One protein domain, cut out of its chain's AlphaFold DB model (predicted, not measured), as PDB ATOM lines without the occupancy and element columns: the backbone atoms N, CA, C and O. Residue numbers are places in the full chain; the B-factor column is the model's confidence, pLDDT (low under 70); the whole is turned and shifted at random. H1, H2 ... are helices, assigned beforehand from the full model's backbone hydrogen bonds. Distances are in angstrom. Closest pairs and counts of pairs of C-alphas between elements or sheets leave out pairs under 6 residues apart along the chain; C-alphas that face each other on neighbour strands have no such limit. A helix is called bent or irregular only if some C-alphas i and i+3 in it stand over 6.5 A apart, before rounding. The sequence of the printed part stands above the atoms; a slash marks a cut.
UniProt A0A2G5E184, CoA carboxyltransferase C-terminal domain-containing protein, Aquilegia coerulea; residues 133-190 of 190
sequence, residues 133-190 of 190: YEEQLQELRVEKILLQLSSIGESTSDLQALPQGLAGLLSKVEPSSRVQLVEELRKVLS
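What this domain is: This is residues 133 to 190 of the 190 residues of the protein "CoA carboxyltransferase C-terminal domain-containing protein" of Aquilegia coerulea (UniProt A0A2G5E184). Three helices make an open, loose zigzag: long H1 and kinked H2 meet at their ends in a V, and H3 folds back from the far end of H2. The 58 printed residues hold H1, H2 and H3 in that order, with no named strand, and the class is all helix. The whole is loose, with a radius of gyration of the C-alphas of 13.2 A and spans of 37 by 27 by 24 A.

Where its parts are: H1, residues 133 to 153, begins at C-alpha (122.344, 203.743, 79.852) and is 30.1 A long. H2, residues 156 to 172, is 25.4 A long and irregular: C-alphas 160 and 163 are 7.1 A apart. It has a kink of 38 degrees near residue 164. H3, residues 175 to 189, is 21.2 A long and ends at C-alpha (138.854, 186.157, 62.492).

How they stand to each other: H1 and H2 only just touch, only at the corner, with 3 pairs of C-alphas within 8 A; the closest, Ile 152 and Asp 158, are 5.7 A apart. Their steep tilt is 46 degrees, opposite ways. H2 and H3 are close but not clearly touching, the closest C-alphas, Leu 170 and Arg 178, being 6.2 A apart. Their shallow tilt is 32 degrees, opposite ways. H1 and H3 are apart. Every O i to N i+4 pair is within hydrogen-bond range in H1, 10 of 13 in H2 and 10 of 11 in H3.

The domain as a whole: The C-alphas farthest apart, Tyr 133 and Ser 157, are 37.4 A apart. The printed part has no cut, and both links are tight. Residue 190 alone is under pLDDT 70.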
ATOM      1  N   TYR A 133     121.839 205.065  79.481       79.56
ATOM      2  CA  TYR A 133     122.344 203.743  79.852       79.56
ATOM      3  C   TYR A 133     122.711 202.892  78.629       79.56
ATOM      4  O   TYR A 133     123.019 201.712  78.776       79.56
ATOM      5  N   GLU A 134     122.663 203.444  77.410       83.06
ATOM      6  CA  GLU A 134     122.830 202.664  76.179       83.06
ATOM      7  C   GLU A 134     124.219 202.019  76.074       83.06
ATOM      8  O   GLU A 134     124.317 200.860  75.680       83.06
ATOM      9  N   GLU A 135     125.270 202.717  76.507       82.56
ATOM     10  CA  GLU A 135     126.646 202.204  76.541       82.56
ATOM     11  C   GLU A 135     126.791 201.026  77.522       82.56
ATOM     12  O   GLU A 135     127.216 199.938  77.138       82.56
ATOM     13  N   GLN A 136     126.300 201.181  78.753       84.56
ATOM     14  CA  GLN A 136     126.297 200.119  79.772       84.56
ATOM     15  C   GLN A 136     125.430 198.923  79.342       84.56
ATOM     16  O   GLN A 136     125.757 197.764  79.596       84.56
ATOM     17  N   LEU A 137     124.319 199.181  78.645       84.12
ATOM     18  CA  LEU A 137     123.482 198.136  78.059       84.12
ATOM     19  C   LEU A 137     124.184 197.422  76.899       84.12
ATOM     20  O   LEU A 137     123.947 196.228  76.714       84.12
ATOM     21  N   GLN A 138     125.012 198.108  76.107       87.56
ATOM     22  CA  GLN A 138     125.831 197.471  75.075       87.56
ATOM     23  C   GLN A 138     126.882 196.553  75.702       87.56
ATOM     24  O   GLN A 138     126.982 195.402  75.277       87.56
ATOM     25  N   GLU A 139     127.578 196.995  76.752       88.25
ATOM     26  CA  GLU A 139     128.537 196.163  77.495       88.25
ATOM     27  C   GLU A 139     127.880 194.886  78.041       88.25
ATOM     28  O   GLU A 139     128.342 193.779  77.759       88.25
ATOM     29  N   LEU A 140     126.729 195.010  78.712       91.12
ATOM     30  CA  LEU A 140     125.981 193.858  79.231       91.12
ATOM     31  C   LEU A 140     125.483 192.915  78.121       91.12
ATOM     32  O   LEU A 140     125.392 191.700  78.323       91.12
ATOM     33  N   ARG A 141     125.151 193.437  76.930       92.81
ATOM     34  CA  ARG A 141     124.802 192.598  75.768       92.81
ATOM     35  C   ARG A 141     126.011 191.807  75.281       92.81
ATOM     36  O   ARG A 141     125.847 190.629  74.970       92.81
ATOM     37  N   VAL A 142     127.192 192.423  75.228       91.56
ATOM     38  CA  VAL A 142     128.439 191.742  74.849       91.56
ATOM     39  C   VAL A 142     128.775 190.653  75.864       91.56
ATOM     40  O   VAL A 142     128.995 189.514  75.463       91.56
ATOM     41  N   GLU A 143     128.725 190.958  77.162       91.88
ATOM     42  CA  GLU A 143     128.988 189.990  78.234       91.88
ATOM     43  C   GLU A 143     128.026 188.794  78.175       91.88
ATOM     44  O   GLU A 143     128.445 187.639  78.247       91.88
ATOM     45  N   LYS A 144     126.733 189.045  77.939       92.88
ATOM     46  CA  LYS A 144     125.743 187.977  77.751       92.88
ATOM     47  C   LYS A 144     126.088 187.072  76.566       92.88
ATOM     48  O   LYS A 144     126.015 185.851  76.701       92.88
ATOM     49  N   ILE A 145     126.420 187.646  75.407       91.06
ATOM     50  CA  ILE A 145     126.782 186.866  74.214       91.06
ATOM     51  C   ILE A 145     128.073 186.082  74.460       91.06
ATOM     52  O   ILE A 145     128.148 184.914  74.081       91.06
ATOM     53  N   LEU A 146     129.051 186.682  75.140       90.31
ATOM     54  CA  LEU A 146     130.288 186.014  75.529       90.31
ATOM     55  C   LEU A 146     129.996 184.783  76.389       90.31
ATOM     56  O   LEU A 146     130.440 183.699  76.036       90.31
ATOM     57  N   LEU A 147     129.185 184.915  77.442       90.56
ATOM     58  CA  LEU A 147     128.793 183.787  78.295       90.56
ATOM     59  C   LEU A 147     128.118 182.659  77.498       90.56
ATOM     60  O   LEU A 147     128.415 181.482  77.706       90.56
ATOM     61  N   GLN A 148     127.240 183.007  76.554       88.19
ATOM     62  CA  GLN A 148     126.591 182.021  75.686       88.19
ATOM     63  C   GLN A 148     127.605 181.303  74.783       88.19
ATOM     64  O   GLN A 148     127.560 180.080  74.666       88.19
ATOM     65  N   LEU A 149     128.550 182.029  74.185       87.25
ATOM     66  CA  LEU A 149     129.593 181.443  73.340       87.25
ATOM     67  C   LEU A 149     130.611 180.622  74.144       87.25
ATOM     68  O   LEU A 149     131.039 179.573  73.670       87.25
ATOM     69  N   SER A 150     130.950 181.039  75.365       87.00
ATOM     70  CA  SER A 150     131.804 180.269  76.276       87.00
ATOM     71  C   SER A 150     131.181 178.916  76.605       87.00
ATOM     72  O   SER A 150     131.868 177.906  76.509       87.00
ATOM     73  N   SER A 151     129.871 178.872  76.880       87.06
ATOM     74  CA  SER A 151     129.175 177.603  77.140       87.06
ATOM     75  C   SER A 151     129.197 176.645  75.941       87.06
ATOM     76  O   SER A 151     129.288 175.434  76.117       87.06
ATOM     77  N   ILE A 152     129.181 177.179  74.715       86.25
ATOM     78  CA  ILE A 152     129.332 176.391  73.482       86.25
ATOM     79  C   ILE A 152     130.774 175.892  73.334       86.25
ATOM     80  O   ILE A 152     130.991 174.756  72.924       86.25
ATOM     81  N   GLY A 153     131.762 176.720  73.690       81.31
ATOM     82  CA  GLY A 153     133.187 176.390  73.612       81.31
ATOM     83  C   GLY A 153     133.627 175.231  74.510       81.31
ATOM     84  O   GLY A 153     134.614 174.566  74.206       81.31
ATOM     85  N   GLU A 154     132.887 174.953  75.582       85.62
ATOM     86  CA  GLU A 154     133.154 173.831  76.491       85.62
ATOM     87  C   GLU A 154     132.700 172.465  75.926       85.62
ATOM     88  O   GLU A 154     133.107 171.421  76.435       85.62
ATOM     89  N   SER A 155     131.901 172.448  74.850       89.88
ATOM     90  CA  SER A 155     131.324 171.244  74.237       89.88
ATOM     91  C   SER A 155     131.865 171.011  72.823       89.88
ATOM     92  O   SER A 155     131.654 171.799  71.899       89.88
ATOM     93  N   THR A 156     132.550 169.884  72.610       86.25
ATOM     94  CA  THR A 156     133.171 169.554  71.313       86.25
ATOM     95  C   THR A 156     132.148 169.311  70.203       86.25
ATOM     96  O   THR A 156     132.419 169.641  69.048       86.25
ATOM     97  N   SER A 157     130.968 168.778  70.529       86.81
ATOM     98  CA  SER A 157     129.873 168.596  69.572       86.81
ATOM     99  C   SER A 157     129.218 169.920  69.184       86.81
ATOM    100  O   SER A 157     128.920 170.128  68.008       86.81
ATOM    101  N   ASP A 158     129.037 170.838  70.139       87.62
ATOM    102  CA  ASP A 158     128.402 172.132  69.864       87.62
ATOM    103  C   ASP A 158     129.342 173.061  69.084       87.62
ATOM    104  O   ASP A 158     128.901 173.757  68.169       87.62
ATOM    105  N   LEU A 159     130.654 172.990  69.341       84.81
ATOM    106  CA  LEU A 159     131.673 173.652  68.522       84.81
ATOM    107  C   LEU A 159     131.665 173.180  67.061       84.81
ATOM    108  O   LEU A 159     131.808 173.999  66.154       84.81
ATOM    109  N   GLN A 160     131.471 171.880  66.814       87.12
ATOM    110  CA  GLN A 160     131.365 171.346  65.450       87.12
ATOM    111  C   GLN A 160     130.085 171.799  64.731       87.12
ATOM    112  O   GLN A 160     130.092 171.893  63.503       87.12
ATOM    113  N   ALA A 161     129.012 172.088  65.477       89.62
ATOM    114  CA  ALA A 161     127.727 172.557  64.953       89.62
ATOM    115  C   ALA A 161     127.620 174.095  64.837       89.62
ATOM    116  O   ALA A 161     126.714 174.614  64.173       89.62
ATOM    117  N   LEU A 162     128.534 174.840  65.469       87.38
ATOM    118  CA  LEU A 162     128.533 176.304  65.504       87.38
ATOM    119  C   LEU A 162     128.561 176.954  64.102       87.38
ATOM    120  O   LEU A 162     127.770 177.878  63.880       87.38
ATOM    121  N   PRO A 163     129.369 176.494  63.121       87.81
ATOM    122  CA  PRO A 163     129.364 177.072  61.774       87.81
ATOM    123  C   PRO A 163     128.001 176.974  61.073       87.81
ATOM    124  O   PRO A 163     127.560 177.925  60.425       87.81
ATOM    125  N   GLN A 164     127.296 175.850  61.230       89.12
ATOM    126  CA  GLN A 164     125.959 175.643  60.669       89.12
ATOM    127  C   GLN A 164     124.919 176.508  61.394       89.12
ATOM    128  O   GLN A 164     124.028 177.067  60.751       89.12
ATOM    129  N   GLY A 165     125.058 176.683  62.713       86.31
ATOM    130  CA  GLY A 165     124.231 177.596  63.505       86.31
ATOM    131  C   GLY A 165     124.375 179.059  63.068       86.31
ATOM    132  O   GLY A 165     123.371 179.742  62.851       86.31
ATOM    133  N   LEU A 166     125.609 179.522  62.851       87.88
ATOM    134  CA  LEU A 166     125.897 180.866  62.338       87.88
ATOM    135  C   LEU A 166     125.348 181.066  60.917       87.88
ATOM    136  O   LEU A 166     124.754 182.108  60.633       87.88
ATOM    137  N   ALA A 167     125.455 180.064  60.041       86.19
ATOM    138  CA  ALA A 167     124.838 180.106  58.713       86.19
ATOM    139  C   ALA A 167     123.301 180.214  58.792       86.19
ATOM    140  O   ALA A 167     122.687 181.014  58.077       86.19
ATOM    141  N   GLY A 168     122.680 179.465  59.709       88.50
ATOM    142  CA  GLY A 168     121.249 179.548  59.998       88.50
ATOM    143  C   GLY A 168     120.826 180.934  60.492       88.50
ATOM    144  O   GLY A 168     119.823 181.472  60.020       88.50
ATOM    145  N   LEU A 169     121.608 181.553  61.381       87.69
ATOM    146  CA  LEU A 169     121.365 182.920  61.850       87.69
ATOM    147  C   LEU A 169     121.451 183.924  60.695       87.69
ATOM    148  O   LEU A 169     120.514 184.691  60.484       87.69
ATOM    149  N   LEU A 170     122.525 183.874  59.902       87.81
ATOM    150  CA  LEU A 170     122.735 184.787  58.777       87.81
ATOM    151  C   LEU A 170     121.594 184.720  57.760       87.81
ATOM    152  O   LEU A 170     121.180 185.760  57.255       87.81
ATOM    153  N   SER A 171     121.027 183.536  57.503       87.62
ATOM    154  CA  SER A 171     119.890 183.388  56.583       87.62
ATOM    155  C   SER A 171     118.615 184.118  57.035       87.62
ATOM    156  O   SER A 171     117.815 184.508  56.184       87.62
ATOM    157  N   LYS A 172     118.455 184.353  58.346       89.75
ATOM    158  CA  LYS A 172     117.305 185.045  58.954       89.75
ATOM    159  C   LYS A 172     117.509 186.554  59.121       89.75
ATOM    160  O   LYS A 172     116.540 187.260  59.378       89.75
ATOM    161  N   VAL A 173     118.741 187.046  58.989       90.31
ATOM    162  CA  VAL A 173     119.066 188.480  59.074       90.31
ATOM    163  C   VAL A 173     118.820 189.154  57.722       90.31
ATOM    164  O   VAL A 173     119.088 188.557  56.671       90.31
ATOM    165  N   GLU A 174     118.328 190.396  57.750       91.62
ATOM    166  CA  GLU A 174     118.097 191.215  56.557       91.62
ATOM    167  C   GLU A 174     119.359 191.353  55.683       91.62
ATOM    168  O   GLU A 174     120.473 191.411  56.216       91.62
ATOM    169  N   PRO A 175     119.228 191.435  54.342       87.69
ATOM    170  CA  PRO A 175     120.380 191.432  53.438       87.69
ATOM    171  C   PRO A 175     121.408 192.544  53.699       87.69
ATOM    172  O   PRO A 175     122.606 192.289  53.605       87.69
ATOM    173  N   SER A 176     120.966 193.752  54.056       86.69
ATOM    174  CA  SER A 176     121.828 194.908  54.352       86.69
ATOM    175  C   SER A 176     122.662 194.697  55.621       86.69
ATOM    176  O   SER A 176     123.885 194.836  55.592       86.69
ATOM    177  N   SER A 177     122.026 194.289  56.720       88.69
ATOM    178  CA  SER A 177     122.697 194.003  57.995       88.69
ATOM    179  C   SER A 177     123.565 192.744  57.936       88.69
ATOM    180  O   SER A 177     124.584 192.663  58.616       88.69
ATOM    181  N   ARG A 178     123.203 191.765  57.095       89.44
ATOM    182  CA  ARG A 178     123.987 190.541  56.875       89.44
ATOM    183  C   ARG A 178     125.366 190.843  56.297       89.44
ATOM    184  O   ARG A 178     126.340 190.247  56.742       89.44
ATOM    185  N   VAL A 179     125.451 191.742  55.313       88.56
ATOM    186  CA  VAL A 179     126.730 192.118  54.689       88.56
ATOM    187  C   VAL A 179     127.657 192.760  55.720       88.56
ATOM    188  O   VAL A 179     128.805 192.337  55.838       88.56
ATOM    189  N   GLN A 180     127.134 193.698  56.514       88.06
ATOM    190  CA  GLN A 180     127.884 194.342  57.596       88.06
ATOM    191  C   GLN A 180     128.359 193.325  58.641       88.06
ATOM    192  O   GLN A 180     129.533 193.304  58.994       88.06
ATOM    193  N   LEU A 181     127.479 192.423  59.086       87.31
ATOM    194  CA  LEU A 181     127.829 191.410  60.083       87.31
ATOM    195  C   LEU A 181     128.923 190.449  59.591       87.31
ATOM    196  O   LEU A 181     129.816 190.093  60.353       87.31
ATOM    197  N   VAL A 182     128.878 190.031  58.323       87.69
ATOM    198  CA  VAL A 182     129.915 189.167  57.731       87.69
ATOM    199  C   VAL A 182     131.260 189.886  57.654       87.69
ATOM    200  O   VAL A 182     132.295 189.262  57.882       87.69
ATOM    201  N   GLU A 183     131.261 191.178  57.331       88.88
ATOM    202  CA  GLU A 183     132.483 191.979  57.296       88.88
ATOM    203  C   GLU A 183     133.114 192.104  58.690       88.88
ATOM    204  O   GLU A 183     134.304 191.841  58.843       88.88
ATOM    205  N   GLU A 184     132.314 192.408  59.714       88.06
ATOM    206  CA  GLU A 184     132.797 192.512  61.096       88.06
ATOM    207  C   GLU A 184     133.296 191.167  61.642       88.06
ATOM    208  O   GLU A 184     134.372 191.099  62.228       88.06
ATOM    209  N   LEU A 185     132.591 190.062  61.377       87.00
ATOM    210  CA  LEU A 185     133.065 188.729  61.771       87.00
ATOM    211  C   LEU A 185     134.388 188.358  61.090       87.00
ATOM    212  O   LEU A 185     135.239 187.731  61.716       87.00
ATOM    213  N   ARG A 186     134.597 188.756  59.828       87.88
ATOM    214  CA  ARG A 186     135.881 188.543  59.143       87.88
ATOM    215  C   ARG A 186     137.016 189.329  59.791       87.88
ATOM    216  O   ARG A 186     138.094 188.766  59.909       87.88
ATOM    217  N   LYS A 187     136.769 190.571  60.227       90.06
ATOM    218  CA  LYS A 187     137.761 191.396  60.943       90.06
ATOM    219  C   LYS A 187     138.185 190.778  62.276       90.06
ATOM    220  O   LYS A 187     139.321 190.954  62.685       90.06
ATOM    221  N   VAL A 188     137.282 190.065  62.950       84.06
ATOM    222  CA  VAL A 188     137.583 189.374  64.219       84.06
ATOM    223  C   VAL A 188     138.368 188.072  64.001       84.06
ATOM    224  O   VAL A 188     139.086 187.632  64.893       84.06
ATOM    225  N   LEU A 189     138.223 187.440  62.831       79.62
ATOM    226  CA  LEU A 189     138.854 186.157  62.492       79.62
ATOM    227  C   LEU A 189     140.195 186.293  61.745       79.62
ATOM    228  O   LEU A 189     140.857 185.275  61.531       79.62
ATOM    229  N   SER A 190     140.559 187.503  61.309       67.31
ATOM    230  CA  SER A 190     141.837 187.841  60.659       67.31
ATOM    231  C   SER A 190     142.888 188.278  61.666       67.31
ATOM    232  O   SER A 190     144.040 187.812  61.540       67.31
TER     233      SER A 190